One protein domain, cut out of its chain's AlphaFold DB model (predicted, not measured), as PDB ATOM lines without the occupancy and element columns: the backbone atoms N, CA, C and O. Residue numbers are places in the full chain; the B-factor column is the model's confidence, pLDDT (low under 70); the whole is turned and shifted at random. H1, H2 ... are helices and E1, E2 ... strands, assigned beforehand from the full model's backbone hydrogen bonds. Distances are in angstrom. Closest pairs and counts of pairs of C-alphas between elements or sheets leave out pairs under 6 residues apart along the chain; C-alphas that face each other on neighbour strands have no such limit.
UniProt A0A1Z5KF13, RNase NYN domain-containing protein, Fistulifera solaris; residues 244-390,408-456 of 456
ATOM      1  N   VAL A 244      -4.424   6.589 122.730       98.19
ATOM      2  CA  VAL A 244      -4.866   7.815 123.399       98.19
ATOM      3  C   VAL A 244      -4.191   7.902 124.764       98.19
ATOM      4  O   VAL A 244      -4.389   7.048 125.623       98.19
ATOM      5  N   VAL A 245      -3.373   8.935 124.953       98.56
ATOM      6  CA  VAL A 245      -2.706   9.247 126.218       98.56
ATOM      7  C   VAL A 245      -3.530  10.301 126.947       98.56
ATOM      8  O   VAL A 245      -3.687  11.418 126.455       98.56
ATOM      9  N   LEU A 246      -4.086   9.951 128.100       98.69
ATOM     10  CA  LEU A 246      -4.867  10.856 128.931       98.69
ATOM     11  C   LEU A 246      -3.932  11.656 129.825       98.69
ATOM     12  O   LEU A 246      -3.134  11.087 130.571       98.69
ATOM     13  N   ASP A 247      -4.098  12.970 129.788       98.44
ATOM     14  CA  ASP A 247      -3.663  13.869 130.849       98.44
ATOM     15  C   ASP A 247      -4.653  13.717 132.018       98.44
ATOM     16  O   ASP A 247      -5.723  14.334 132.065       98.44
ATOM     17  N   GLY A 248      -4.358  12.763 132.905       98.19
ATOM     18  CA  GLY A 248      -5.305  12.304 133.915       98.19
ATOM     19  C   GLY A 248      -5.640  13.378 134.950       98.19
ATOM     20  O   GLY A 248      -6.787  13.452 135.394       98.19
ATOM     21  N   ALA A 249      -4.683  14.251 135.285       97.44
ATOM     22  CA  ALA A 249      -4.913  15.366 136.198       97.44
ATOM     23  C   ALA A 249      -5.893  16.381 135.589       97.44
ATOM     24  O   ALA A 249      -6.879  16.748 136.237       97.44
ATOM     25  N   ASN A 250      -5.690  16.775 134.326       98.12
ATOM     26  CA  ASN A 250      -6.603  17.673 133.618       98.12
ATOM     27  C   ASN A 250      -8.023  17.098 133.529       98.12
ATOM     28  O   ASN A 250      -8.990  17.803 133.825       98.12
ATOM     29  N   VAL A 251      -8.145  15.809 133.190       98.44
ATOM     30  CA  VAL A 251      -9.430  15.094 133.098       98.44
ATOM     31  C   VAL A 251     -10.157  15.059 134.439       98.44
ATOM     32  O   VAL A 251     -11.331  15.434 134.510       98.44
ATOM     33  N   ALA A 252      -9.470  14.679 135.515       97.75
ATOM     34  CA  ALA A 252     -10.060  14.627 136.847       97.75
ATOM     35  C   ALA A 252     -10.498  16.011 137.354       97.75
ATOM     36  O   ALA A 252     -11.573  16.152 137.943       97.75
ATOM     37  N   HIS A 253      -9.702  17.054 137.097       97.06
ATOM     38  CA  HIS A 253     -10.074  18.428 137.436       97.06
ATOM     39  C   HIS A 253     -11.273  18.922 136.624       97.06
ATOM     40  O   HIS A 253     -12.166  19.555 137.187       97.06
ATOM     41  N   ALA A 254     -11.329  18.630 135.322       97.62
ATOM     42  CA  ALA A 254     -12.456  19.012 134.477       97.62
ATOM     43  C   ALA A 254     -13.761  18.346 134.941       97.62
ATOM     44  O   ALA A 254     -14.788  19.021 135.028       97.62
ATOM     45  N   TYR A 255     -13.715  17.060 135.299       97.50
ATOM     46  CA  TYR A 255     -14.871  16.339 135.835       97.50
ATOM     47  C   TYR A 255     -15.333  16.926 137.170       97.50
ATOM     48  O   TYR A 255     -16.490  17.331 137.305       97.50
ATOM     49  N   GLY A 256     -14.412  17.055 138.134       95.62
ATOM     50  CA  GLY A 256     -14.702  17.634 139.445       95.62
ATOM     51  C   GLY A 256     -15.268  19.049 139.332       95.62
ATOM     52  O   GLY A 256     -16.230  19.390 140.021       95.62
ATOM     53  N   LYS A 257     -14.748  19.859 138.400       95.81
ATOM     54  CA  LYS A 257     -15.244  21.214 138.126       95.81
ATOM     55  C   LYS A 257     -16.680  21.215 137.642       95.81
ATOM     56  O   LYS A 257     -17.482  21.991 138.151       95.81
ATOM     57  N   THR A 258     -17.005  20.377 136.666       95.81
ATOM     58  CA  THR A 258     -18.362  20.314 136.121       95.81
ATOM     59  C   THR A 258     -19.344  19.809 137.174       95.81
ATOM     60  O   THR A 258     -20.403  20.415 137.343       95.81
ATOM     61  N   LEU A 259     -18.963  18.786 137.946       94.50
ATOM     62  CA  LEU A 259     -19.812  18.183 138.974       94.50
ATOM     63  C   LEU A 259     -20.168  19.188 140.079       94.50
ATOM     64  O   LEU A 259     -21.326  19.300 140.478       94.50
ATOM     65  N   HIS A 260     -19.183  19.969 140.526       92.31
ATOM     66  CA  HIS A 260     -19.353  20.940 141.608       92.31
ATOM     67  C   HIS A 260     -19.700  22.351 141.123       92.31
ATOM     68  O   HIS A 260     -19.901  23.226 141.954       92.31
ATOM     69  N   SER A 261     -19.823  22.597 139.815       88.12
ATOM     70  CA  SER A 261     -20.082  23.937 139.252       88.12
ATOM     71  C   SER A 261     -21.342  24.626 139.799       88.12
ATOM     72  O   SER A 261     -21.432  25.852 139.778       88.12
ATOM     73  N   ARG A 262     -22.310  23.853 140.311       79.81
ATOM     74  CA  ARG A 262     -23.540  24.367 140.940       79.81
ATOM     75  C   ARG A 262     -23.347  24.801 142.394       79.81
ATOM     76  O   ARG A 262     -24.177  25.532 142.925       79.81
ATOM     77  N   LEU A 263     -22.284  24.335 143.039       79.31
ATOM     78  CA  LEU A 263     -21.934  24.676 144.407       79.31
ATOM     79  C   LEU A 263     -20.884  25.784 144.332       79.31
ATOM     80  O   LEU A 263     -19.839  25.617 143.716       79.31
ATOM     81  N   SER A 264     -21.157  26.932 144.945       75.19
ATOM     82  CA  SER A 264     -20.325  28.144 144.906       75.19
ATOM     83  C   SER A 264     -18.984  28.022 145.660       75.19
ATOM     84  O   SER A 264     -18.520  28.986 146.267       75.19
ATOM     85  N   SER A 265     -18.381  26.833 145.680       73.25
ATOM     86  CA  SER A 265     -17.094  26.550 146.306       73.25
ATOM     87  C   SER A 265     -15.960  27.178 145.502       73.25
ATOM     88  O   SER A 265     -15.862  27.008 144.287       73.25
ATOM     89  N   THR A 266     -15.071  27.876 146.204       78.19
ATOM     90  CA  THR A 266     -13.863  28.497 145.651       78.19
ATOM     91  C   THR A 266     -12.765  27.492 145.306       78.19
ATOM     92  O   THR A 266     -11.826  27.855 144.603       78.19
ATOM     93  N   GLU A 267     -12.863  26.244 145.770       88.06
ATOM     94  CA  GLU A 267     -11.865  25.207 145.506       88.06
ATOM     95  C   GLU A 267     -12.531  23.979 144.885       88.06
ATOM     96  O   GLU A 267     -13.377  23.317 145.490       88.06
ATOM     97  N   VAL A 268     -12.164  23.703 143.636       90.00
ATOM     98  CA  VAL A 268     -12.616  22.525 142.901       90.00
ATOM     99  C   VAL A 268     -11.597  21.417 143.118       90.00
ATOM    100  O   VAL A 268     -10.479  21.490 142.605       90.00
ATOM    101  N   GLN A 269     -11.995  20.381 143.851       92.38
ATOM    102  CA  GLN A 269     -11.184  19.179 144.010       92.38
ATOM    103  C   GLN A 269     -11.235  18.322 142.732       92.38
ATOM    104  O   GLN A 269     -12.293  18.243 142.097       92.38
ATOM    105  N   PRO A 270     -10.116  17.687 142.335       95.12
ATOM    106  CA  PRO A 270     -10.120  16.720 141.246       95.12
ATOM    107  C   PRO A 270     -10.946  15.488 141.632       95.12
ATOM    108  O   PRO A 270     -10.915  15.046 142.780       95.12
ATOM    109  N   ASP A 271     -11.661  14.917 140.667       95.31
ATOM    110  CA  ASP A 271     -12.467  13.710 140.858       95.31
ATOM    111  C   ASP A 271     -12.037  12.638 139.850       95.31
ATOM    112  O   ASP A 271     -12.157  12.806 138.634       95.31
ATOM    113  N   ALA A 272     -11.509  11.532 140.373       96.06
ATOM    114  CA  ALA A 272     -10.910  10.468 139.576       96.06
ATOM    115  C   ALA A 272     -11.925   9.692 138.722       96.06
ATOM    116  O   ALA A 272     -11.523   9.054 137.750       96.06
ATOM    117  N   ARG A 273     -13.235   9.778 139.016       96.19
ATOM    118  CA  ARG A 273     -14.281   9.138 138.194       96.19
ATOM    119  C   ARG A 273     -14.228   9.605 136.745       96.19
ATOM    120  O   ARG A 273     -14.391   8.794 135.839       96.19
ATOM    121  N   GLY A 274     -13.893  10.876 136.516       97.50
ATOM    122  CA  GLY A 274     -13.740  11.410 135.163       97.50
ATOM    123  C   GLY A 274     -12.706  10.668 134.320       97.50
ATOM    124  O   GLY A 274     -12.888  10.539 133.110       97.50
ATOM    125  N   ILE A 275     -11.651  10.137 134.947       98.25
ATOM    126  CA  ILE A 275     -10.626   9.345 134.260       98.25
ATOM    127  C   ILE A 275     -11.223   8.019 133.782       98.25
ATOM    128  O   ILE A 275     -11.015   7.651 132.627       98.25
ATOM    129  N   LEU A 276     -11.987   7.326 134.634       97.12
ATOM    130  CA  LEU A 276     -12.618   6.050 134.288       97.12
ATOM    131  C   LEU A 276     -13.606   6.202 133.131       97.12
ATOM    132  O   LEU A 276     -13.505   5.467 132.151       97.12
ATOM    133  N   VAL A 277     -14.499   7.195 133.204       97.12
ATOM    134  CA  VAL A 277     -15.494   7.451 132.148       97.12
ATOM    135  C   VAL A 277     -14.803   7.757 130.811       97.12
ATOM    136  O   VAL A 277     -15.206   7.250 129.760       97.12
ATOM    137  N   ALA A 278     -13.718   8.541 130.832       98.38
ATOM    138  CA  ALA A 278     -12.932   8.823 129.634       98.38
ATOM    139  C   ALA A 278     -12.225   7.568 129.087       98.38
ATOM    140  O   ALA A 278     -12.267   7.325 127.878       98.38
ATOM    141  N   CYS A 279     -11.607   6.751 129.949       98.38
ATOM    142  CA  CYS A 279     -10.968   5.493 129.545       98.38
ATOM    143  C   CYS A 279     -11.974   4.546 128.890       98.38
ATOM    144  O   CYS A 279     -11.710   4.009 127.813       98.38
ATOM    145  N   GLU A 280     -13.146   4.384 129.504       97.44
ATOM    146  CA  GLU A 280     -14.192   3.491 129.020       97.44
ATOM    147  C   GLU A 280     -14.686   3.890 127.622       97.44
ATOM    148  O   GLU A 280     -14.876   3.025 126.762       97.44
ATOM    149  N   TYR A 281     -14.836   5.194 127.351       97.75
ATOM    150  CA  TYR A 281     -15.235   5.685 126.028       97.75
ATOM    151  C   TYR A 281     -14.297   5.181 124.917       97.75
ATOM    152  O   TYR A 281     -14.771   4.685 123.889       97.75
ATOM    153  N   PHE A 282     -12.979   5.282 125.120       98.06
ATOM    154  CA  PHE A 282     -11.981   4.865 124.129       98.06
ATOM    155  C   PHE A 282     -11.775   3.346 124.101       98.06
ATOM    156  O   PHE A 282     -11.622   2.774 123.019       98.06
ATOM    157  N   ALA A 283     -11.844   2.675 125.253       96.94
ATOM    158  CA  ALA A 283     -11.749   1.219 125.341       96.94
ATOM    159  C   ALA A 283     -12.903   0.520 124.600       96.94
ATOM    160  O   ALA A 283     -12.672  -0.433 123.855       96.94
ATOM    161  N   ARG A 284     -14.136   1.043 124.704       97.00
ATOM    162  CA  ARG A 284     -15.304   0.562 123.935       97.00
ATOM    163  C   ARG A 284     -15.144   0.721 122.420       97.00
ATOM    164  O   ARG A 284     -15.828   0.041 121.666       97.00
ATOM    165  N   ALA A 285     -14.261   1.612 121.972       95.88
ATOM    166  CA  ALA A 285     -13.902   1.778 120.565       95.88
ATOM    167  C   ALA A 285     -12.674   0.938 120.155       95.88
ATOM    168  O   ALA A 285     -12.113   1.160 119.082       95.88
ATOM    169  N   HIS A 286     -12.239   0.002 121.007       96.06
ATOM    170  CA  HIS A 286     -11.067  -0.854 120.805       96.06
ATOM    171  C   HIS A 286      -9.764  -0.076 120.559       96.06
ATOM    172  O   HIS A 286      -8.878  -0.528 119.828       96.06
ATOM    173  N   LEU A 287      -9.633   1.103 121.169       96.56
ATOM    174  CA  LEU A 287      -8.402   1.885 121.141       96.56
ATOM    175  C   LEU A 287      -7.502   1.542 122.326       96.56
ATOM    176  O   LEU A 287      -7.972   1.120 123.383       96.56
ATOM    177  N   ARG A 288      -6.192   1.757 122.160       97.38
ATOM    178  CA  ARG A 288      -5.249   1.680 123.280       97.38
ATOM    179  C   ARG A 288      -5.354   2.952 124.102       97.38
ATOM    180  O   ARG A 288      -5.410   4.048 123.543       97.38
ATOM    181  N   VAL A 289      -5.315   2.802 125.417       98.25
ATOM    182  CA  VAL A 289      -5.417   3.908 126.365       98.25
ATOM    183  C   VAL A 289      -4.248   3.827 127.335       98.25
ATOM    184  O   VAL A 289      -3.931   2.747 127.823       98.25
ATOM    185  N   LEU A 290      -3.607   4.962 127.599       98.44
ATOM    186  CA  LEU A 290      -2.676   5.125 128.711       98.44
ATOM    187  C   LEU A 290      -3.077   6.358 129.506       98.44
ATOM    188  O   LEU A 290      -3.424   7.380 128.922       98.44
ATOM    189  N   VAL A 291      -2.995   6.279 130.827       98.62
ATOM    190  CA  VAL A 291      -3.300   7.391 131.725       98.62
ATOM    191  C   VAL A 291      -2.012   7.870 132.359       98.62
ATOM    192  O   VAL A 291      -1.343   7.102 133.045       98.62
ATOM    193  N   VAL A 292      -1.670   9.140 132.157       98.44
ATOM    194  CA  VAL A 292      -0.548   9.772 132.849       98.44
ATOM    195  C   VAL A 292      -1.077  10.518 134.064       98.44
ATOM    196  O   VAL A 292      -2.002  11.321 133.947       98.44
ATOM    197  N   LEU A 293      -0.495  10.238 135.231       97.81
ATOM    198  CA  LEU A 293      -0.794  10.940 136.479       97.81
ATOM    199  C   LEU A 293       0.486  11.446 137.139       97.81
ATOM    200  O   LEU A 293       1.513  10.759 137.082       97.81
ATOM    201  N   PRO A 294       0.440  12.598 137.823       97.19
ATOM    202  CA  PRO A 294       1.609  13.141 138.483       97.19
ATOM    203  C   PRO A 294       2.033  12.275 139.677       97.19
ATOM    204  O   PRO A 294       1.204  11.817 140.467       97.19
ATOM    205  N   ALA A 295       3.346  12.090 139.861       95.12
ATOM    206  CA  ALA A 295       3.909  11.197 140.886       95.12
ATOM    207  C   ALA A 295       3.358  11.415 142.307       95.12
ATOM    208  O   ALA A 295       3.250  10.476 143.097       95.12
ATOM    209  N   HIS A 296       3.028  12.660 142.664       94.06
ATOM    210  CA  HIS A 296       2.563  12.997 144.008       94.06
ATOM    211  C   HIS A 296       1.163  12.437 144.325       94.06
ATOM    212  O   HIS A 296       0.839  12.283 145.502       94.06
ATOM    213  N   TRP A 297       0.365  12.054 143.318       94.38
ATOM    214  CA  TRP A 297      -0.931  11.387 143.524       94.38
ATOM    215  C   TRP A 297      -0.769   9.981 144.107       94.38
ATOM    216  O   TRP A 297      -1.594   9.538 144.898       94.38
ATOM    217  N   PHE A 298       0.352   9.322 143.810       91.19
ATOM    218  CA  PHE A 298       0.702   8.004 144.342       91.19
ATOM    219  C   PHE A 298       1.305   8.075 145.748       91.19
ATOM    220  O   PHE A 298       1.299   7.103 146.498       91.19
ATOM    221  N   GLN A 299       1.871   9.228 146.110       86.00
ATOM    222  CA  GLN A 299       2.551   9.427 147.391       86.00
ATOM    223  C   GLN A 299       1.612   9.874 148.505       86.00
ATOM    224  O   GLN A 299       2.033   9.909 149.665       86.00
ATOM    225  N   ARG A 300       0.363  10.236 148.181       73.44
ATOM    226  CA  ARG A 300      -0.636  10.621 149.176       73.44
ATOM    227  C   ARG A 300      -0.901   9.383 150.040       73.44
ATOM    228  O   ARG A 300      -1.582   8.443 149.680       73.44
ATOM    229  N   LYS A 301      -0.202   9.307 151.164       65.19
ATOM    230  CA  LYS A 301      -0.191   8.122 152.014       65.19
ATOM    231  C   LYS A 301      -1.458   8.133 152.866       65.19
ATOM    232  O   LYS A 301      -1.772   9.161 153.463       65.19
ATOM    233  N   ILE A 302      -2.096   6.972 153.022       60.47
ATOM    234  CA  ILE A 302      -3.263   6.691 153.898       60.47
ATOM    235  C   ILE A 302      -3.022   7.085 155.378       60.47
ATOM    236  O   ILE A 302      -3.915   7.057 156.214       60.47
ATOM    237  N   ASN A 303      -1.811   7.520 155.729       61.88
ATOM    238  CA  ASN A 303      -1.420   7.921 157.077       61.88
ATOM    239  C   ASN A 303      -2.155   9.155 157.629       61.88
ATOM    240  O   ASN A 303      -1.972   9.466 158.806       61.88
ATOM    241  N   SER A 304      -2.945   9.872 156.826       64.25
ATOM    242  CA  SER A 304      -3.795  10.930 157.363       64.25
ATOM    243  C   SER A 304      -5.088  10.310 157.885       64.25
ATOM    244  O   SER A 304      -5.933   9.889 157.104       64.25
ATOM    245  N   ALA A 305      -5.272  10.303 159.208       73.19
ATOM    246  CA  ALA A 305      -6.516   9.880 159.867       73.19
ATOM    247  C   ALA A 305      -7.760  10.704 159.442       73.19
ATOM    248  O   ALA A 305      -8.868  10.431 159.890       73.19
ATOM    249  N   SER A 306      -7.574  11.712 158.585       72.00
ATOM    250  CA  SER A 306      -8.599  12.558 157.979       72.00
ATOM    251  C   SER A 306      -8.754  12.307 156.470       72.00
ATOM    252  O   SER A 306      -8.913  13.267 155.712       72.00
ATOM    253  N   SER A 307      -8.626  11.063 155.995       74.75
ATOM    254  CA  SER A 307      -8.856  10.753 154.579       74.75
ATOM    255  C   SER A 307     -10.277  11.156 154.197       74.75
ATOM    256  O   SER A 307     -11.246  10.656 154.774       74.75
ATOM    257  N   THR A 308     -10.410  12.069 153.238       81.81
ATOM    258  CA  THR A 308     -11.726  12.418 152.705       81.81
ATOM    259  C   THR A 308     -12.269  11.244 151.883       81.81
ATOM    260  O   THR A 308     -11.506  10.403 151.394       81.81
ATOM    261  N   SER A 309     -13.591  11.160 151.706       84.94
ATOM    262  CA  SER A 309     -14.210  10.154 150.825       84.94
ATOM    263  C   SER A 309     -13.618  10.191 149.409       84.94
ATOM    264  O   SER A 309     -13.415   9.146 148.795       84.94
ATOM    265  N   ASN A 310     -13.257  11.386 148.934       84.56
ATOM    266  CA  ASN A 310     -12.649  11.601 147.622       84.56
ATOM    267  C   ASN A 310     -11.248  10.991 147.509       84.56
ATOM    268  O   ASN A 310     -10.929  10.409 146.478       84.56
ATOM    269  N   ASP A 311     -10.430  11.065 148.565       87.19
ATOM    270  CA  ASP A 311      -9.107  10.429 148.564       87.19
ATOM    271  C   ASP A 311      -9.237   8.907 148.437       87.19
ATOM    272  O   ASP A 311      -8.517   8.281 147.666       87.19
ATOM    273  N   THR A 312     -10.203   8.314 149.145       89.88
ATOM    274  CA  THR A 312     -10.462   6.864 149.084       89.88
ATOM    275  C   THR A 312     -10.870   6.434 147.676       89.88
ATOM    276  O   THR A 312     -10.376   5.430 147.163       89.88
ATOM    277  N   LEU A 313     -11.742   7.215 147.029       90.62
ATOM    278  CA  LEU A 313     -12.143   6.967 145.648       90.62
ATOM    279  C   LEU A 313     -10.960   7.116 144.684       90.62
ATOM    280  O   LEU A 313     -10.782   6.267 143.817       90.62
ATOM    281  N   LEU A 314     -10.128   8.146 144.856       91.69
ATOM    282  CA  LEU A 314      -8.934   8.348 144.040       91.69
ATOM    283  C   LEU A 314      -7.991   7.139 144.107       91.69
ATOM    284  O   LEU A 314      -7.571   6.656 143.058       91.69
ATOM    285  N   PHE A 315      -7.692   6.619 145.304       92.31
ATOM    286  CA  PHE A 315      -6.842   5.427 145.435       92.31
ATOM    287  C   PHE A 315      -7.453   4.209 144.766       92.31
ATOM    288  O   PHE A 315      -6.750   3.515 144.042       92.31
ATOM    289  N   ARG A 316      -8.759   3.990 144.943       94.31
ATOM    290  CA  ARG A 316      -9.454   2.881 144.288       94.31
ATOM    291  C   ARG A 316      -9.347   2.969 142.765       94.31
ATOM    292  O   ARG A 316      -9.104   1.961 142.115       94.31
ATOM    293  N   VAL A 317      -9.504   4.166 142.196       95.25
ATOM    294  CA  VAL A 317      -9.341   4.386 140.753       95.25
ATOM    295  C   VAL A 317      -7.892   4.152 140.318       95.25
ATOM    296  O   VAL A 317      -7.665   3.493 139.313       95.25
ATOM    297  N   ILE A 318      -6.908   4.656 141.065       95.38
ATOM    298  CA  ILE A 318      -5.482   4.443 140.770       95.38
ATOM    299  C   ILE A 318      -5.130   2.949 140.794       95.38
ATOM    300  O   ILE A 318      -4.480   2.475 139.868       95.38
ATOM    301  N   GLU A 319      -5.574   2.212 141.814       94.94
ATOM    302  CA  GLU A 319      -5.359   0.763 141.929       94.94
ATOM    303  C   GLU A 319      -5.999   0.000 140.765       94.94
ATOM    304  O   GLU A 319      -5.373  -0.896 140.205       94.94
ATOM    305  N   GLU A 320      -7.209   0.386 140.355       96.50
ATOM    306  CA  GLU A 320      -7.892  -0.208 139.202       96.50
ATOM    307  C   GLU A 320      -7.125   0.040 137.891       96.50
ATOM    308  O   GLU A 320      -6.898  -0.883 137.110       96.50
ATOM    309  N   LEU A 321      -6.671   1.274 137.651       96.88
ATOM    310  CA  LEU A 321      -5.907   1.622 136.447       96.88
ATOM    311  C   LEU A 321      -4.533   0.926 136.407       96.88
ATOM    312  O   LEU A 321      -4.061   0.557 135.327       96.88
ATOM    313  N   ASP A 322      -3.890   0.753 137.566       96.38
ATOM    314  CA  ASP A 322      -2.633   0.011 137.705       96.38
ATOM    315  C   ASP A 322      -2.843  -1.487 137.452       96.38
ATOM    316  O   ASP A 322      -2.100  -2.094 136.682       96.38
ATOM    317  N   TYR A 323      -3.914  -2.067 138.007       96.81
ATOM    318  CA  TYR A 323      -4.295  -3.460 137.768       96.81
ATOM    319  C   TYR A 323      -4.538  -3.751 136.279       96.81
ATOM    320  O   TYR A 323      -4.127  -4.795 135.774       96.81
ATOM    321  N   GLN A 324      -5.144  -2.806 135.557       97.12
ATOM    322  CA  GLN A 324      -5.346  -2.893 134.107       97.12
ATOM    323  C   GLN A 324      -4.058  -2.681 133.289       97.12
ATOM    324  O   GLN A 324      -4.061  -2.902 132.077       97.12
ATOM    325  N   GLY A 325      -2.959  -2.245 133.911       96.88
ATOM    326  CA  GLY A 325      -1.689  -1.980 133.232       96.88
ATOM    327  C   GLY A 325      -1.721  -0.768 132.294       96.88
ATOM    328  O   GLY A 325      -0.882  -0.667 131.400       96.88
ATOM    329  N   ILE A 326      -2.686   0.143 132.473       97.94
ATOM    330  CA  ILE A 326      -2.836   1.353 131.646       97.94
ATOM    331  C   ILE A 326      -2.347   2.621 132.348       97.94
ATOM    332  O   ILE A 326      -2.279   3.685 131.729       97.94
ATOM    333  N   LEU A 327      -2.002   2.528 133.631       97.88
ATOM    334  CA  LEU A 327      -1.516   3.653 134.415       97.88
ATOM    335  C   LEU A 327      -0.015   3.887 134.230       97.88
ATOM    336  O   LEU A 327       0.797   2.967 134.300       97.88
ATOM    337  N   VAL A 328       0.363   5.151 134.056       97.69
ATOM    338  CA  VAL A 328       1.751   5.579 133.917       97.69
ATOM    339  C   VAL A 328       2.028   6.748 134.870       97.69
ATOM    340  O   VAL A 328       1.594   7.873 134.610       97.69
ATOM    341  N   PRO A 329       2.763   6.537 135.977       97.06
ATOM    342  CA  PRO A 329       3.185   7.639 136.831       97.06
ATOM    343  C   PRO A 329       4.211   8.507 136.094       97.06
ATOM    344  O   PRO A 329       5.220   7.994 135.598       97.06
ATOM    345  N   SER A 330       3.994   9.822 136.044       97.19
ATOM    346  CA  SER A 330       5.029  10.740 135.566       97.19
ATOM    347  C   SER A 330       6.223  10.737 136.537       97.19
ATOM    348  O   SER A 330       6.045  10.525 137.743       97.19
ATOM    349  N   PRO A 331       7.463  10.948 136.061       95.31
ATOM    350  CA  PRO A 331       8.605  11.132 136.952       95.31
ATOM    351  C   PRO A 331       8.399  12.344 137.885       95.31
ATOM    352  O   PRO A 331       7.923  13.374 137.425       95.31
ATOM    353  N   PRO A 332       8.807  12.302 139.172       92.44
ATOM    354  CA  PRO A 332       8.622  13.433 140.095       92.44
ATOM    355  C   PRO A 332       9.335  14.731 139.691       92.44
ATOM    356  O   PRO A 332       8.987  15.801 140.181       92.44
ATOM    357  N   SER A 333      10.382  14.626 138.870       91.25
ATOM    358  CA  SER A 333      11.127  15.759 138.313       91.25
ATOM    359  C   SER A 333      10.462  16.374 137.088       91.25
ATOM    360  O   SER A 333      10.850  17.469 136.680       91.25
ATOM    361  N   ASP A 334       9.520  15.653 136.487       89.38
ATOM    362  CA  ASP A 334       8.978  15.955 135.179       89.38
ATOM    363  C   ASP A 334       7.543  16.457 135.318       89.38
ATOM    364  O   ASP A 334       6.753  16.003 136.145       89.38
ATOM    365  N   ASP A 335       7.231  17.407 134.454       93.69
ATOM    366  CA  ASP A 335       5.894  17.919 134.200       93.69
ATOM    367  C   ASP A 335       5.048  16.810 133.542       93.69
ATOM    368  O   ASP A 335       5.445  16.259 132.507       93.69
ATOM    369  N   ASP A 336       3.926  16.426 134.157       96.00
ATOM    370  CA  ASP A 336       3.073  15.327 133.689       96.00
ATOM    371  C   ASP A 336       2.501  15.594 132.292       96.00
ATOM    372  O   ASP A 336       2.468  14.677 131.464       96.00
ATOM    373  N   ASP A 337       2.220  16.858 131.975       96.06
ATOM    374  CA  ASP A 337       1.850  17.320 130.637       96.06
ATOM    375  C   ASP A 337       2.921  16.970 129.597       96.06
ATOM    376  O   ASP A 337       2.656  16.368 128.549       96.06
ATOM    377  N   ALA A 338       4.174  17.333 129.886       95.62
ATOM    378  CA  ALA A 338       5.301  17.079 128.996       95.62
ATOM    379  C   ALA A 338       5.538  15.574 128.811       95.62
ATOM    380  O   ALA A 338       5.905  15.127 127.715       95.62
ATOM    381  N   TYR A 339       5.300  14.784 129.858       97.31
ATOM    382  CA  TYR A 339       5.430  13.336 129.804       97.31
ATOM    383  C   TYR A 339       4.341  12.695 128.930       97.31
ATOM    384  O   TYR A 339       4.663  11.900 128.040       97.31
ATOM    385  N   ALA A 340       3.080  13.112 129.081       98.06
ATOM    386  CA  ALA A 340       1.974  12.671 128.231       98.06
ATOM    387  C   ALA A 340       2.217  12.998 126.747       98.06
ATOM    388  O   ALA A 340       2.096  12.124 125.878       98.06
ATOM    389  N   LEU A 341       2.657  14.228 126.453       97.62
ATOM    390  CA  LEU A 341       3.031  14.649 125.099       97.62
ATOM    391  C   LEU A 341       4.164  13.794 124.524       97.62
ATOM    392  O   LEU A 341       4.098  13.374 123.367       97.62
ATOM    393  N   THR A 342       5.186  13.502 125.330       96.88
ATOM    394  CA  THR A 342       6.336  12.690 124.914       96.88
ATOM    395  C   THR A 342       5.910  11.277 124.516       96.88
ATOM    396  O   THR A 342       6.367  10.769 123.489       96.88
ATOM    397  N   ILE A 343       5.020  10.639 125.284       97.50
ATOM    398  CA  ILE A 343       4.493   9.304 124.959       97.50
ATOM    399  C   ILE A 343       3.732   9.346 123.628       97.50
ATOM    400  O   ILE A 343       4.042   8.570 122.720       97.50
ATOM    401  N   ALA A 344       2.800  10.290 123.466       97.38
ATOM    402  CA  ALA A 344       1.998  10.411 122.249       97.38
ATOM    403  C   ALA A 344       2.855  10.706 120.998       97.38
ATOM    404  O   ALA A 344       2.644  10.119 119.935       97.38
ATOM    405  N   GLN A 345       3.868  11.572 121.106       95.69
ATOM    406  CA  GLN A 345       4.785  11.878 120.000       95.69
ATOM    407  C   GLN A 345       5.684  10.699 119.617       95.69
ATOM    408  O   GLN A 345       5.945  10.473 118.430       95.69
ATOM    409  N   ARG A 346       6.158   9.930 120.604       95.31
ATOM    410  CA  ARG A 346       6.913   8.700 120.342       95.31
ATOM    411  C   ARG A 346       6.062   7.696 119.580       95.31
ATOM    412  O   ARG A 346       6.559   7.104 118.626       95.31
ATOM    413  N   GLU A 347       4.792   7.552 119.943       94.69
ATOM    414  CA  GLU A 347       3.886   6.652 119.230       94.69
ATOM    415  C   GLU A 347       3.638   7.112 117.790       94.69
ATOM    416  O   GLU A 347       3.713   6.312 116.863       94.69
ATOM    417  N   ASN A 348       3.478   8.415 117.567       92.44
ATOM    418  CA  ASN A 348       3.411   8.973 116.217       92.44
ATOM    419  C   ASN A 348       4.670   8.701 115.389       92.44
ATOM    420  O   ASN A 348       4.582   8.379 114.207       92.44
ATOM    421  N   THR A 349       5.846   8.785 116.006       91.12
ATOM    422  CA  THR A 349       7.104   8.439 115.331       91.12
ATOM    423  C   THR A 349       7.111   6.965 114.919       91.12
ATOM    424  O   THR A 349       7.492   6.649 113.792       91.12
ATOM    425  N   ARG A 350       6.619   6.066 115.786       91.12
ATOM    426  CA  ARG A 350       6.468   4.637 115.467       91.12
ATOM    427  C   ARG A 350       5.456   4.403 114.347       91.12
ATOM    428  O   ARG A 350       5.746   3.613 113.460       91.12
ATOM    429  N   ALA A 351       4.327   5.110 114.348       89.81
ATOM    430  CA  ALA A 351       3.313   5.046 113.291       89.81
ATOM    431  C   ALA A 351       3.855   5.481 111.919       89.81
ATOM    432  O   ALA A 351       3.558   4.867 110.899       89.81
ATOM    433  N   VAL A 352       4.710   6.506 111.885       87.12
ATOM    434  CA  VAL A 352       5.369   6.947 110.644       87.12
ATOM    435  C   VAL A 352       6.409   5.927 110.168       87.12
ATOM    436  O   VAL A 352       6.501   5.652 108.973       87.12
ATOM    437  N   GLN A 353       7.188   5.354 111.087       88.75
ATOM    438  CA  GLN A 353       8.212   4.351 110.763       88.75
ATOM    439  C   GLN A 353       7.608   2.998 110.372       88.75
ATOM    440  O   GLN A 353       8.167   2.273 109.551       88.75
ATOM    441  N   SER A 354       6.463   2.652 110.955       85.81
ATOM    442  CA  SER A 354       5.790   1.375 110.792       85.81
ATOM    443  C   SER A 354       4.335   1.607 110.424       85.81
ATOM    444  O   SER A 354       3.525   1.982 111.266       85.81
ATOM    445  N   ARG A 355       3.965   1.237 109.191       81.00
ATOM    446  CA  ARG A 355       2.571   1.264 108.697       81.00
ATOM    447  C   ARG A 355       1.595   0.396 109.510       81.00
ATOM    448  O   ARG A 355       0.419   0.331 109.178       81.00
ATOM    449  N   ARG A 356       2.089  -0.321 110.521       86.00
ATOM    450  CA  ARG A 356       1.315  -1.196 111.404       86.00
ATOM    451  C   ARG A 356       0.978  -0.548 112.741       86.00
ATOM    452  O   ARG A 356       0.186  -1.114 113.474       86.00
ATOM    453  N   HIS A 357       1.571   0.591 113.084       87.94
ATOM    454  CA  HIS A 357       1.272   1.271 114.340       87.94
ATOM    455  C   HIS A 357       0.281   2.405 114.092       87.94
ATOM    456  O   HIS A 357       0.502   3.255 113.232       87.94
ATOM    457  N   GLY A 358      -0.811   2.422 114.851       90.69
ATOM    458  CA  GLY A 358      -1.723   3.553 114.887       90.69
ATOM    459  C   GLY A 358      -1.061   4.788 115.518       90.69
ATOM    460  O   GLY A 358      -0.186   4.643 116.376       90.69
ATOM    461  N   PRO A 359      -1.471   6.001 115.115       94.62
ATOM    462  CA  PRO A 359      -0.947   7.248 115.666       94.62
ATOM    463  C   PRO A 359      -1.261   7.412 117.160       94.62
ATOM    464  O   PRO A 359      -2.185   6.798 117.703       94.62
ATOM    465  N   GLY A 360      -0.482   8.274 117.814       95.88
ATOM    466  CA  GLY A 360      -0.672   8.685 119.202       95.88
ATOM    467  C   GLY A 360      -1.393  10.028 119.314       95.88
ATOM    468  O   GLY A 360      -1.058  10.983 118.609       95.88
ATOM    469  N   TYR A 361      -2.331  10.128 120.248       97.94
ATOM    470  CA  TYR A 361      -3.065  11.351 120.571       97.94
ATOM    471  C   TYR A 361      -2.968  11.652 122.062       97.94
ATOM    472  O   TYR A 361      -2.860  10.732 122.869       97.94
ATOM    473  N   VAL A 362      -3.046  12.929 122.429       98.38
ATOM    474  CA  VAL A 362      -3.205  13.358 123.823       98.38
ATOM    475  C   VAL A 362      -4.640  13.831 124.060       98.38
ATOM    476  O   VAL A 362      -5.164  14.638 123.291       98.38
ATOM    477  N   LEU A 363      -5.289  13.336 125.110       98.62
ATOM    478  CA  LEU A 363      -6.583  13.830 125.571       98.62
ATOM    479  C   LEU A 363      -6.350  14.860 126.677       98.62
ATOM    480  O   LEU A 363      -5.981  14.491 127.787       98.62
ATOM    481  N   SER A 364      -6.573  16.137 126.370       98.56
ATOM    482  CA  SER A 364      -6.477  17.230 127.341       98.56
ATOM    483  C   SER A 364      -7.215  18.467 126.831       98.56
ATOM    484  O   SER A 364      -7.278  18.727 125.623       98.56
ATOM    485  N   ASN A 365      -7.749  19.256 127.760       98.44
ATOM    486  CA  ASN A 365      -8.228  20.604 127.477       98.44
ATOM    487  C   ASN A 365      -7.127  21.661 127.620       98.44
ATOM    488  O   ASN A 365      -7.327  22.798 127.179       98.44
ATOM    489  N   ASP A 366      -5.960  21.303 128.165       97.88
ATOM    490  CA  ASP A 366      -4.807  22.193 128.153       97.88
ATOM    491  C   ASP A 366      -4.321  22.421 126.713       97.88
ATOM    492  O   ASP A 366      -4.383  21.564 125.825       97.88
ATOM    493  N   MET A 367      -3.883  23.646 126.445       97.44
ATOM    494  CA  MET A 367      -3.213  24.017 125.205       97.44
ATOM    495  C   MET A 367      -1.718  23.670 125.238       97.44
ATOM    496  O   MET A 367      -1.071  23.791 124.200       97.44
ATOM    497  N   PHE A 368      -1.164  23.274 126.387       97.31
ATOM    498  CA  PHE A 368       0.247  22.964 126.609       97.31
ATOM    499  C   PHE A 368       1.171  24.118 126.212       97.31
ATOM    500  O   PHE A 368       2.175  23.930 125.519       97.31
ATOM    501  N   ARG A 369       0.806  25.352 126.587       97.00
ATOM    502  CA  ARG A 369       1.523  26.563 126.141       97.00
ATOM    503  C   ARG A 369       2.994  26.530 126.544       97.00
ATOM    504  O   ARG A 369       3.843  26.873 125.728       97.00
ATOM    505  N   ASP A 370       3.295  26.046 127.740       95.06
ATOM    506  CA  ASP A 370       4.667  25.998 128.249       95.06
ATOM    507  C   ASP A 370       5.517  24.949 127.527       95.06
ATOM    508  O   ASP A 370       6.685  25.191 127.225       95.06
ATOM    509  N   ALA A 371       4.937  23.802 127.165       95.38
ATOM    510  CA  ALA A 371       5.608  22.825 126.309       95.38
ATOM    511  C   ALA A 371       5.817  23.370 124.884       95.38
ATOM    512  O   ALA A 371       6.905  23.239 124.326       95.38
ATOM    513  N   GLN A 372       4.816  24.048 124.309       96.06
ATOM    514  CA  GLN A 372       4.933  24.687 122.992       96.06
ATOM    515  C   GLN A 372       6.013  25.772 122.959       96.06
ATOM    516  O   GLN A 372       6.740  25.862 121.976       96.06
ATOM    517  N   ASN A 373       6.132  26.574 124.018       95.44
ATOM    518  CA  ASN A 373       7.140  27.629 124.119       95.44
ATOM    519  C   ASN A 373       8.564  27.063 124.253       95.44
ATOM    520  O   ASN A 373       9.514  27.694 123.796       95.44
ATOM    521  N   ARG A 374       8.716  25.874 124.856       94.06
ATOM    522  CA  ARG A 374       9.995  25.147 124.929       94.06
ATOM    523  C   ARG A 374      10.420  24.562 123.575       94.06
ATOM    524  O   ARG A 374      11.615  24.428 123.326       94.06
ATOM    525  N   ASP A 375       9.475  24.241 122.690       95.31
ATOM    526  CA  ASP A 375       9.765  23.758 121.336       95.31
ATOM    527  C   ASP A 375       9.980  24.911 120.341       95.31
ATOM    528  O   ASP A 375       9.071  25.331 119.619       95.31
ATOM    529  N   ALA A 376      11.229  25.369 120.233       94.81
ATOM    530  CA  ALA A 376      11.627  26.411 119.283       94.81
ATOM    531  C   ALA A 376      11.328  26.059 117.811       94.81
ATOM    532  O   ALA A 376      11.191  26.953 116.976       94.81
ATOM    533  N   SER A 377      11.202  24.771 117.470       94.69
ATOM    534  CA  SER A 377      10.925  24.344 116.094       94.69
ATOM    535  C   SER A 377       9.470  24.573 115.667       94.69
ATOM    536  O   SER A 377       9.156  24.528 114.474       94.69
ATOM    537  N   GLY A 378       8.562  24.777 116.630       94.25
ATOM    538  CA  GLY A 378       7.122  24.891 116.399       94.25
ATOM    539  C   GLY A 378       6.464  23.609 115.875       94.25
ATOM    540  O   GLY A 378       5.283  23.639 115.504       94.25
ATOM    541  N   LYS A 379       7.190  22.483 115.829       93.88
ATOM    542  CA  LYS A 379       6.675  21.184 115.376       93.88
ATOM    543  C   LYS A 379       5.596  20.668 116.319       93.88
ATOM    544  O   LYS A 379       4.558  20.223 115.841       93.88
ATOM    545  N   LEU A 380       5.794  20.797 117.630       95.50
ATOM    546  CA  LEU A 380       4.826  20.432 118.662       95.50
ATOM    547  C   LEU A 380       3.531  21.229 118.492       95.50
ATOM    548  O   LEU A 380       2.456  20.646 118.384       95.50
ATOM    549  N   LYS A 381       3.633  22.559 118.377       96.25
ATOM    550  CA  LYS A 381       2.474  23.436 118.148       96.25
ATOM    551  C   LYS A 381       1.724  23.067 116.867       96.25
ATOM    552  O   LYS A 381       0.493  23.021 116.858       96.25
ATOM    553  N   ARG A 382       2.450  22.796 115.777       94.62
ATOM    554  CA  ARG A 382       1.857  22.367 114.503       94.62
ATOM    555  C   ARG A 382       1.154  21.021 114.642       94.62
ATOM    556  O   ARG A 382       0.010  20.911 114.225       94.62
ATOM    557  N   TRP A 383       1.794  20.041 115.268       94.88
ATOM    558  CA  TRP A 383       1.211  18.724 115.495       94.88
ATOM    559  C   TRP A 383      -0.062  18.806 116.346       94.88
ATOM    560  O   TRP A 383      -1.098  18.295 115.931       94.88
ATOM    561  N   LEU A 384      -0.041  19.542 117.461       95.88
ATOM    562  CA  LEU A 384      -1.205  19.720 118.340       95.88
ATOM    563  C   LEU A 384      -2.402  20.388 117.651       95.88
ATOM    564  O   LEU A 384      -3.533  20.176 118.078       95.88
ATOM    565  N   THR A 385      -2.174  21.200 116.613       94.06
ATOM    566  CA  THR A 385      -3.227  21.992 115.949       94.06
ATOM    567  C   THR A 385      -3.666  21.449 114.595       94.06
ATOM    568  O   THR A 385      -4.834  21.587 114.250       94.06
ATOM    569  N   LYS A 386      -2.751  20.859 113.823       91.44
ATOM    570  CA  LYS A 386      -2.986  20.413 112.440       91.44
ATOM    571  C   LYS A 386      -2.717  18.925 112.214       91.44
ATOM    572  O   LYS A 386      -3.157  18.400 111.202       91.44
ATOM    573  N   GLY A 387      -2.005  18.260 113.124       89.88
ATOM    574  CA  GLY A 387      -1.551  16.880 112.940       89.88
ATOM    575  C   GLY A 387      -0.210  16.762 112.208       89.88
ATOM    576  O   GLY A 387       0.503  17.752 112.019       89.88
ATOM    577  N   LEU A 388       0.172  15.533 111.841       80.00
ATOM    578  CA  LEU A 388       1.478  15.221 111.229       80.00
ATOM    579  C   LEU A 388       1.534  15.514 109.721       80.00
ATOM    580  O   LEU A 388       2.616  15.730 109.179       80.00
ATOM    581  N   SER A 389       0.388  15.561 109.042       68.69
ATOM    582  CA  SER A 389       0.305  15.582 107.573       68.69
ATOM    583  C   SER A 389       0.760  16.894 106.920       68.69
ATOM    584  O   SER A 389       0.914  16.956 105.706       68.69
ATOM    585  N   SER A 390       0.989  17.964 107.689       59.03
ATOM    586  CA  SER A 390       1.200  19.308 107.127       59.03
ATOM    587  C   SER A 390       2.663  19.716 106.901       59.03
ATOM    588  O   SER A 390       2.901  20.872 106.557       59.03
ATOM    589  N   SER A 408      -5.104   6.486 103.675       55.72
ATOM    590  CA  SER A 408      -4.158   7.298 104.437       55.72
ATOM    591  C   SER A 408      -4.970   8.204 105.353       55.72
ATOM    592  O   SER A 408      -5.334   9.312 104.961       55.72
ATOM    593  N   GLN A 409      -5.291   7.702 106.549       59.56
ATOM    594  CA  GLN A 409      -5.964   8.447 107.603       59.56
ATOM    595  C   GLN A 409      -5.226   9.768 107.770       59.56
ATOM    596  O   GLN A 409      -4.078   9.805 108.213       59.56
ATOM    597  N   GLU A 410      -5.883  10.850 107.368       69.94
ATOM    598  CA  GLU A 410      -5.413  12.190 107.635       69.94
ATOM    599  C   GLU A 410      -5.342  12.315 109.158       69.94
ATOM    600  O   GLU A 410      -6.359  12.407 109.851       69.94
ATOM    601  N   THR A 411      -4.132  12.175 109.706       78.19
ATOM    602  CA  THR A 411      -3.930  12.233 111.148       78.19
ATOM    603  C   THR A 411      -4.257  13.656 111.561       78.19
ATOM    604  O   THR A 411      -3.485  14.567 111.267       78.19
ATOM    605  N   GLY A 412      -5.436  13.843 112.156       88.50
ATOM    606  CA  GLY A 412      -5.902  15.133 112.643       88.50
ATOM    607  C   GLY A 412      -4.996  15.736 113.723       88.50
ATOM    608  O   GLY A 412      -3.900  15.229 113.983       88.50
ATOM    609  N   PRO A 413      -5.449  16.816 114.380       94.06
ATOM    610  CA  PRO A 413      -4.717  17.435 115.481       94.06
ATOM    611  C   PRO A 413      -4.248  16.393 116.506       94.06
ATOM    612  O   PRO A 413      -4.985  15.480 116.849       94.06
ATOM    613  N   GLY A 414      -3.027  16.523 117.022       95.38
ATOM    614  CA  GLY A 414      -2.493  15.584 118.016       95.38
ATOM    615  C   GLY A 414      -3.230  15.612 119.358       95.38
ATOM    616  O   GLY A 414      -3.069  14.697 120.162       95.38
ATOM    617  N   ARG A 415      -4.034  16.654 119.603       97.69
ATOM    618  CA  ARG A 415      -4.804  16.850 120.829       97.69
ATOM    619  C   ARG A 415      -6.299  16.668 120.596       97.69
ATOM    620  O   ARG A 415      -6.897  17.364 119.774       97.69
ATOM    621  N   ILE A 416      -6.909  15.852 121.443       98.06
ATOM    622  CA  ILE A 416      -8.353  15.679 121.562       98.06
ATOM    623  C   ILE A 416      -8.827  16.522 122.752       98.06
ATOM    624  O   ILE A 416      -8.447  16.270 123.893       98.06
ATOM    625  N   SER A 417      -9.647  17.537 122.487       98.38
ATOM    626  CA  SER A 417     -10.351  18.293 123.532       98.38
ATOM    627  C   SER A 417     -11.676  17.616 123.882       98.38
ATOM    628  O   SER A 417     -12.215  16.858 123.072       98.38
ATOM    629  N   TYR A 418     -12.239  17.918 125.047       98.69
ATOM    630  CA  TYR A 418     -13.465  17.280 125.532       98.69
ATOM    631  C   TYR A 418     -14.256  18.197 126.473       98.69
ATOM    632  O   TYR A 418     -13.768  19.226 126.934       98.69
ATOM    633  N   THR A 419     -15.483  17.805 126.789       98.44
ATOM    634  CA  THR A 419     -16.271  18.381 127.879       98.44
ATOM    635  C   THR A 419     -16.936  17.269 128.675       98.44
ATOM    636  O   THR A 419     -17.168  16.178 128.157       98.44
ATOM    637  N   PHE A 420     -17.262  17.562 129.927       98.19
ATOM    638  CA  PHE A 420     -18.189  16.753 130.710       98.19
ATOM    639  C   PHE A 420     -19.555  17.432 130.730       98.19
ATOM    640  O   PHE A 420     -19.623  18.665 130.743       98.19
ATOM    641  N   CYS A 421     -20.627  16.647 130.714       97.38
ATOM    642  CA  CYS A 421     -21.998  17.144 130.766       97.38
ATOM    643  C   CYS A 421     -22.833  16.307 131.739       97.38
ATOM    644  O   CYS A 421     -22.676  15.094 131.805       97.38
ATOM    645  N   ASP A 422     -23.729  16.952 132.478       95.94
ATOM    646  CA  ASP A 422     -24.731  16.268 133.299       95.94
ATOM    647  C   ASP A 422     -25.950  15.960 132.417       95.94
ATOM    648  O   ASP A 422     -26.763  16.851 132.161       95.94
ATOM    649  N   MET A 423     -26.066  14.721 131.922       95.88
ATOM    650  CA  MET A 423     -27.266  14.264 131.201       95.88
ATOM    651  C   MET A 423     -28.294  13.596 132.128       95.88
ATOM    652  O   MET A 423     -29.210  12.924 131.653       95.88
ATOM    653  N   GLY A 424     -28.165  13.776 133.449       94.00
ATOM    654  CA  GLY A 424     -29.065  13.195 134.443       94.00
ATOM    655  C   GLY A 424     -28.825  11.711 134.721       94.00
ATOM    656  O   GLY A 424     -29.712  11.055 135.270       94.00
ATOM    657  N   ARG A 425     -27.659  11.172 134.346       94.75
ATOM    658  CA  ARG A 425     -27.263   9.807 134.701       94.75
ATOM    659  C   ARG A 425     -26.925   9.718 136.187       94.75
ATOM    660  O   ARG A 425     -26.317  10.620 136.764       94.75
ATOM    661  N   MET A 426     -27.357   8.616 136.785       94.75
ATOM    662  CA  MET A 426     -27.060   8.251 138.162       94.75
ATOM    663  C   MET A 426     -26.368   6.895 138.144       94.75
ATOM    664  O   MET A 426     -26.761   6.031 137.356       94.75
ATOM    665  N   ASP A 427     -25.368   6.721 138.998       91.12
ATOM    666  CA  ASP A 427     -24.729   5.426 139.205       91.12
ATOM    667  C   ASP A 427     -25.615   4.486 140.048       91.12
ATOM    668  O   ASP A 427     -26.712   4.844 140.495       91.12
ATOM    669  N   ASP A 428     -25.131   3.266 140.294       91.19
ATOM    670  CA  ASP A 428     -25.832   2.255 141.100       91.19
ATOM    671  C   ASP A 428     -26.068   2.689 142.562       91.19
ATOM    672  O   ASP A 428     -26.853   2.070 143.285       91.19
ATOM    673  N   HIS A 429     -25.400   3.752 143.016       92.06
ATOM    674  CA  HIS A 429     -25.546   4.333 144.348       92.06
ATOM    675  C   HIS A 429     -26.475   5.554 144.365       92.06
ATOM    676  O   HIS A 429     -26.753   6.092 145.437       92.06
ATOM    677  N   GLY A 430     -27.005   5.964 143.209       93.62
ATOM    678  CA  GLY A 430     -27.832   7.160 143.070       93.62
ATOM    679  C   GLY A 430     -27.026   8.461 143.069       93.62
ATOM    680  O   GLY A 430     -27.617   9.538 143.191       93.62
ATOM    681  N   GLU A 431     -25.702   8.385 142.942       91.50
ATOM    682  CA  GLU A 431     -24.835   9.547 142.796       91.50
ATOM    683  C   GLU A 431     -24.802   9.994 141.335       91.50
ATOM    684  O   GLU A 431     -24.879   9.188 140.407       91.50
ATOM    685  N   ARG A 432     -24.675  11.305 141.112       93.69
ATOM    686  CA  ARG A 432     -24.629  11.850 139.750       93.69
ATOM    687  C   ARG A 432     -23.349  11.424 139.046       93.69
ATOM    688  O   ARG A 432     -22.251  11.645 139.564       93.69
ATOM    689  N   GLU A 433     -23.502  10.937 137.825       95.56
ATOM    690  CA  GLU A 433     -22.401  10.627 136.924       95.56
ATOM    691  C   GLU A 433     -22.460  11.552 135.704       95.56
ATOM    692  O   GLU A 433     -23.520  11.745 135.106       95.56
ATOM    693  N   LEU A 434     -21.330  12.172 135.355       96.94
ATOM    694  CA  LEU A 434     -21.251  13.033 134.178       96.94
ATOM    695  C   LEU A 434     -20.846  12.222 132.957       96.94
ATOM    696  O   LEU A 434     -19.928  11.405 133.001       96.94
ATOM    697  N   ASP A 435     -21.443  12.558 131.827       97.25
ATOM    698  CA  ASP A 435     -21.082  11.989 130.546       97.25
ATOM    699  C   ASP A 435     -19.845  12.666 129.965       97.25
ATOM    700  O   ASP A 435     -19.727  13.898 129.929       97.25
ATOM    701  N   PHE A 436     -18.927  11.843 129.467       98.19
ATOM    702  CA  PHE A 436     -17.759  12.286 128.723       98.19
ATOM    703  C   PHE A 436     -18.118  12.534 127.255       98.19
ATOM    704  O   PHE A 436     -18.556  11.627 126.547       98.19
ATOM    705  N   ILE A 437     -17.893  13.762 126.784       98.00
ATOM    706  CA  ILE A 437     -18.188  14.181 125.412       98.00
ATOM    707  C   ILE A 437     -16.892  14.699 124.771       98.00
ATOM    708  O   ILE A 437     -16.523  15.865 124.967       98.00
ATOM    709  N   PRO A 438     -16.165  13.870 124.002       98.06
ATOM    710  CA  PRO A 438     -15.003  14.339 123.261       98.06
ATOM    711  C   PRO A 438     -15.434  15.245 122.102       98.06
ATOM    712  O   PRO A 438     -16.566  15.190 121.627       98.06
ATOM    713  N   ASN A 439     -14.527  16.095 121.620       97.75
ATOM    714  CA  ASN A 439     -14.822  17.022 120.530       97.75
ATOM    715  C   ASN A 439     -15.167  16.261 119.233       97.75
ATOM    716  O   ASN A 439     -14.267  15.669 118.626       97.75
ATOM    717  N   PRO A 440     -16.417  16.342 118.738       96.81
ATOM    718  CA  PRO A 440     -16.863  15.560 117.586       96.81
ATOM    719  C   PRO A 440     -16.192  15.988 116.275       96.81
ATOM    720  O   PRO A 440     -16.209  15.247 115.298       96.81
ATOM    721  N   ARG A 441     -15.569  17.175 116.236       95.00
ATOM    722  CA  ARG A 441     -14.825  17.661 115.061       95.00
ATOM    723  C   ARG A 441     -13.440  17.030 114.932       95.00
ATOM    724  O   ARG A 441     -12.761  17.270 113.937       95.00
ATOM    725  N   HIS A 442     -12.987  16.284 115.936       95.00
ATOM    726  CA  HIS A 442     -11.704  15.605 115.875       95.00
ATOM    727  C   HIS A 442     -11.808  14.362 114.965       95.00
ATOM    728  O   HIS A 442     -12.671  13.521 115.220       95.00
ATOM    729  N   PRO A 443     -10.932  14.176 113.954       94.25
ATOM    730  CA  PRO A 443     -11.064  13.084 112.980       94.25
ATOM    731  C   PRO A 443     -11.128  11.680 113.591       94.25
ATOM    732  O   PRO A 443     -11.933  10.864 113.154       94.25
ATOM    733  N   LEU A 444     -10.346  11.411 114.646       94.75
ATOM    734  CA  LEU A 444     -10.428  10.133 115.369       94.75
ATOM    735  C   LEU A 444     -11.823   9.899 115.968       94.75
ATOM    736  O   LEU A 444     -12.330   8.789 115.903       94.75
ATOM    737  N   ILE A 445     -12.451  10.936 116.525       96.62
ATOM    738  CA  ILE A 445     -13.772  10.831 117.153       96.62
ATOM    739  C   ILE A 445     -14.839  10.614 116.082       96.62
ATOM    740  O   ILE A 445     -15.650   9.705 116.207       96.62
ATOM    741  N   ALA A 446     -14.780  11.370 114.982       94.94
ATOM    742  CA  ALA A 446     -15.659  11.152 113.834       94.94
ATOM    743  C   ALA A 446     -15.544   9.718 113.284       94.94
ATOM    744  O   ALA A 446     -16.554   9.099 112.951       94.94
ATOM    745  N   TRP A 447     -14.327   9.165 113.242       93.94
ATOM    746  CA  TRP A 447     -14.110   7.772 112.868       93.94
ATOM    747  C   TRP A 447     -14.741   6.796 113.875       93.94
ATOM    748  O   TRP A 447     -15.473   5.909 113.443       93.94
ATOM    749  N   ILE A 448     -14.549   6.980 115.187       94.75
ATOM    750  CA  ILE A 448     -15.185   6.144 116.229       94.75
ATOM    751  C   ILE A 448     -16.710   6.127 116.060       94.75
ATOM    752  O   ILE A 448     -17.317   5.057 116.030       94.75
ATOM    753  N   GLU A 449     -17.334   7.297 115.909       94.88
ATOM    754  CA  GLU A 449     -18.792   7.388 115.771       94.88
ATOM    755  C   GLU A 449     -19.282   6.764 114.454       94.88
ATOM    756  O   GLU A 449     -20.335   6.128 114.428       94.88
ATOM    757  N   SER A 450     -18.492   6.844 113.376       93.38
ATOM    758  CA  SER A 450     -18.824   6.171 112.113       93.38
ATOM    759  C   SER A 450     -18.876   4.645 112.260       93.38
ATOM    760  O   SER A 450     -19.780   4.013 111.719       93.38
ATOM    761  N   GLN A 451     -17.963   4.056 113.044       91.06
ATOM    762  CA  GLN A 451     -17.926   2.611 113.292       91.06
ATOM    763  C   GLN A 451     -19.134   2.144 114.115       91.06
ATOM    764  O   GLN A 451     -19.714   1.097 113.827       91.06
ATOM    765  N   ARG A 452     -19.562   2.940 115.103       91.62
ATOM    766  CA  ARG A 452     -20.746   2.629 115.921       91.62
ATOM    767  C   ARG A 452     -22.033   2.628 115.104       91.62
ATOM    768  O   ARG A 452     -22.886   1.773 115.319       91.62
ATOM    769  N   LEU A 453     -22.154   3.545 114.145       90.75
ATOM    770  CA  LEU A 453     -23.309   3.597 113.247       90.75
ATOM    771  C   LEU A 453     -23.364   2.391 112.306       90.75
ATOM    772  O   LEU A 453     -24.453   1.956 111.959       90.75
ATOM    773  N   THR A 454     -22.213   1.838 111.914       89.31
ATOM    774  CA  THR A 454     -22.157   0.637 111.064       89.31
ATOM    775  C   THR A 454     -22.393  -0.680 111.806       89.31
ATOM    776  O   THR A 454     -22.635  -1.692 111.156       89.31
ATOM    777  N   SER A 455     -22.297  -0.694 113.141       86.50
ATOM    778  CA  SER A 455     -22.560  -1.887 113.964       86.50
ATOM    779  C   SER A 455     -24.024  -2.070 114.384       86.50
ATOM    780  O   SER A 455     -24.343  -3.087 114.998       86.50
ATOM    781  N   LEU A 456     -24.883  -1.087 114.096       74.44
ATOM    782  CA  LEU A 456     -26.336  -1.147 114.297       74.44
ATOM    783  C   LEU A 456     -27.008  -1.652 113.020       74.44
ATOM    784  O   LEU A 456     -27.973  -2.438 113.154       74.44
TER     785      LEU A 456
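Overview. This is residues 244 to 390 and 408 to 456 of the 456 residues of the protein "RNase NYN domain-containing protein" of Fistulifera solaris (UniProt A0A1Z5KF13). A small, strongly twisted sheet of four parallel strands, in the order E3 E2 E1 E4, makes the core, with H2 and H4 over one face and H5 over the other. H1 lies beside these strands, and the antiparallel hairpin of E5 and E6 packs on H1 and H2; H6 and H7 lie off the sheet, and residues 303 to 309 stick out. The printed part has 196 residues, with eight named helices and six named strands in the order E1 H1 H2 E2 H3 H4 E3 H5 E4 H6 H7 E5 E6 H8, class mixed. It is compact, with a radius of gyration of the C-alphas of 17.4 A and spans of 52 by 47 by 34 A.

Arrangement. E1, residues 244 to 247, is the parallel neighbour of E2, residues 288 to 293, with N 246 and O 290 2.8 A apart, and of E4, residues 360 to 363, with N 245 and O 361 2.8 A apart. E3, residues 327 to 329, is parallel to E2, with N 328 and O 291 2.8 A apart. H1, residues 248 to 260, is on this sheet, over none of its strands. It touches H2, residues 273 to 283, at a steep tilt of 59 degrees, opposite ways; their closest C-alphas, of Tyr 255 and Gly 274, are 5.1 A apart. H2 runs along the strands, at 7 degrees to E1 on the local plane. H3, residues 295 to 299, only grazes the sheet. H4, residues 309 to 323, is on the same face as H2 and only just touches it, with 3 pairs of C-alphas within 8 A, the closest Arg 273 and Val 317 at 7.3 A. H5, residues 336 to 353, is on the opposite face, at a height over the sheet of 7.3 A. E1, H1 H2, E2 and E2, H3 H4, E3 are strand-helix-strand units, parallel neighbour strands with helices between, and E3, H5, E4 is a split one, with E2 E1 between its strands; the three crossovers are right-handed. H6, residues 369 to 374, and H7, residues 379 to 386, are close but not clearly touching. E5, residues 418 to 426, bends by 69 degrees at residue 423 and forms a hairpin with E6, residues 432 to 438, with N 421 and O 435 3.0 A apart. The closest C-alphas of H2 and E6, of Ala 278 and Phe 436, are 6.0 A apart. H8, residues 443 to 454, touches no helix. Each O i to N i+4 pair is within hydrogen-bond range in H1, H4, H5, H6, H7 and H8; H2 has 6 of 7, and H3 0 of 1 but 2 of 2 O i to N i+3 pairs.

Along the chain. E1 begins at C-alpha 244 (-4.866, 7.815, 123.399). H5 is 25.9 A long, H4 21.3 A and E5 20.6 A. H8 ends at C-alpha 454 (-22.157, 0.637, 111.064).

Size, cuts and confidence. The two C-alphas farthest apart, of Ala 305 and Ser 408, are 55.5 A apart. Residues 391 to 407 are not printed, and C-alphas 390 and 408 are 13.4 A apart across the cut. The link from H1 to H2 is long. The pLDDT is under 70 at residues 301 to 304, 389 to 390 and 408 to 410.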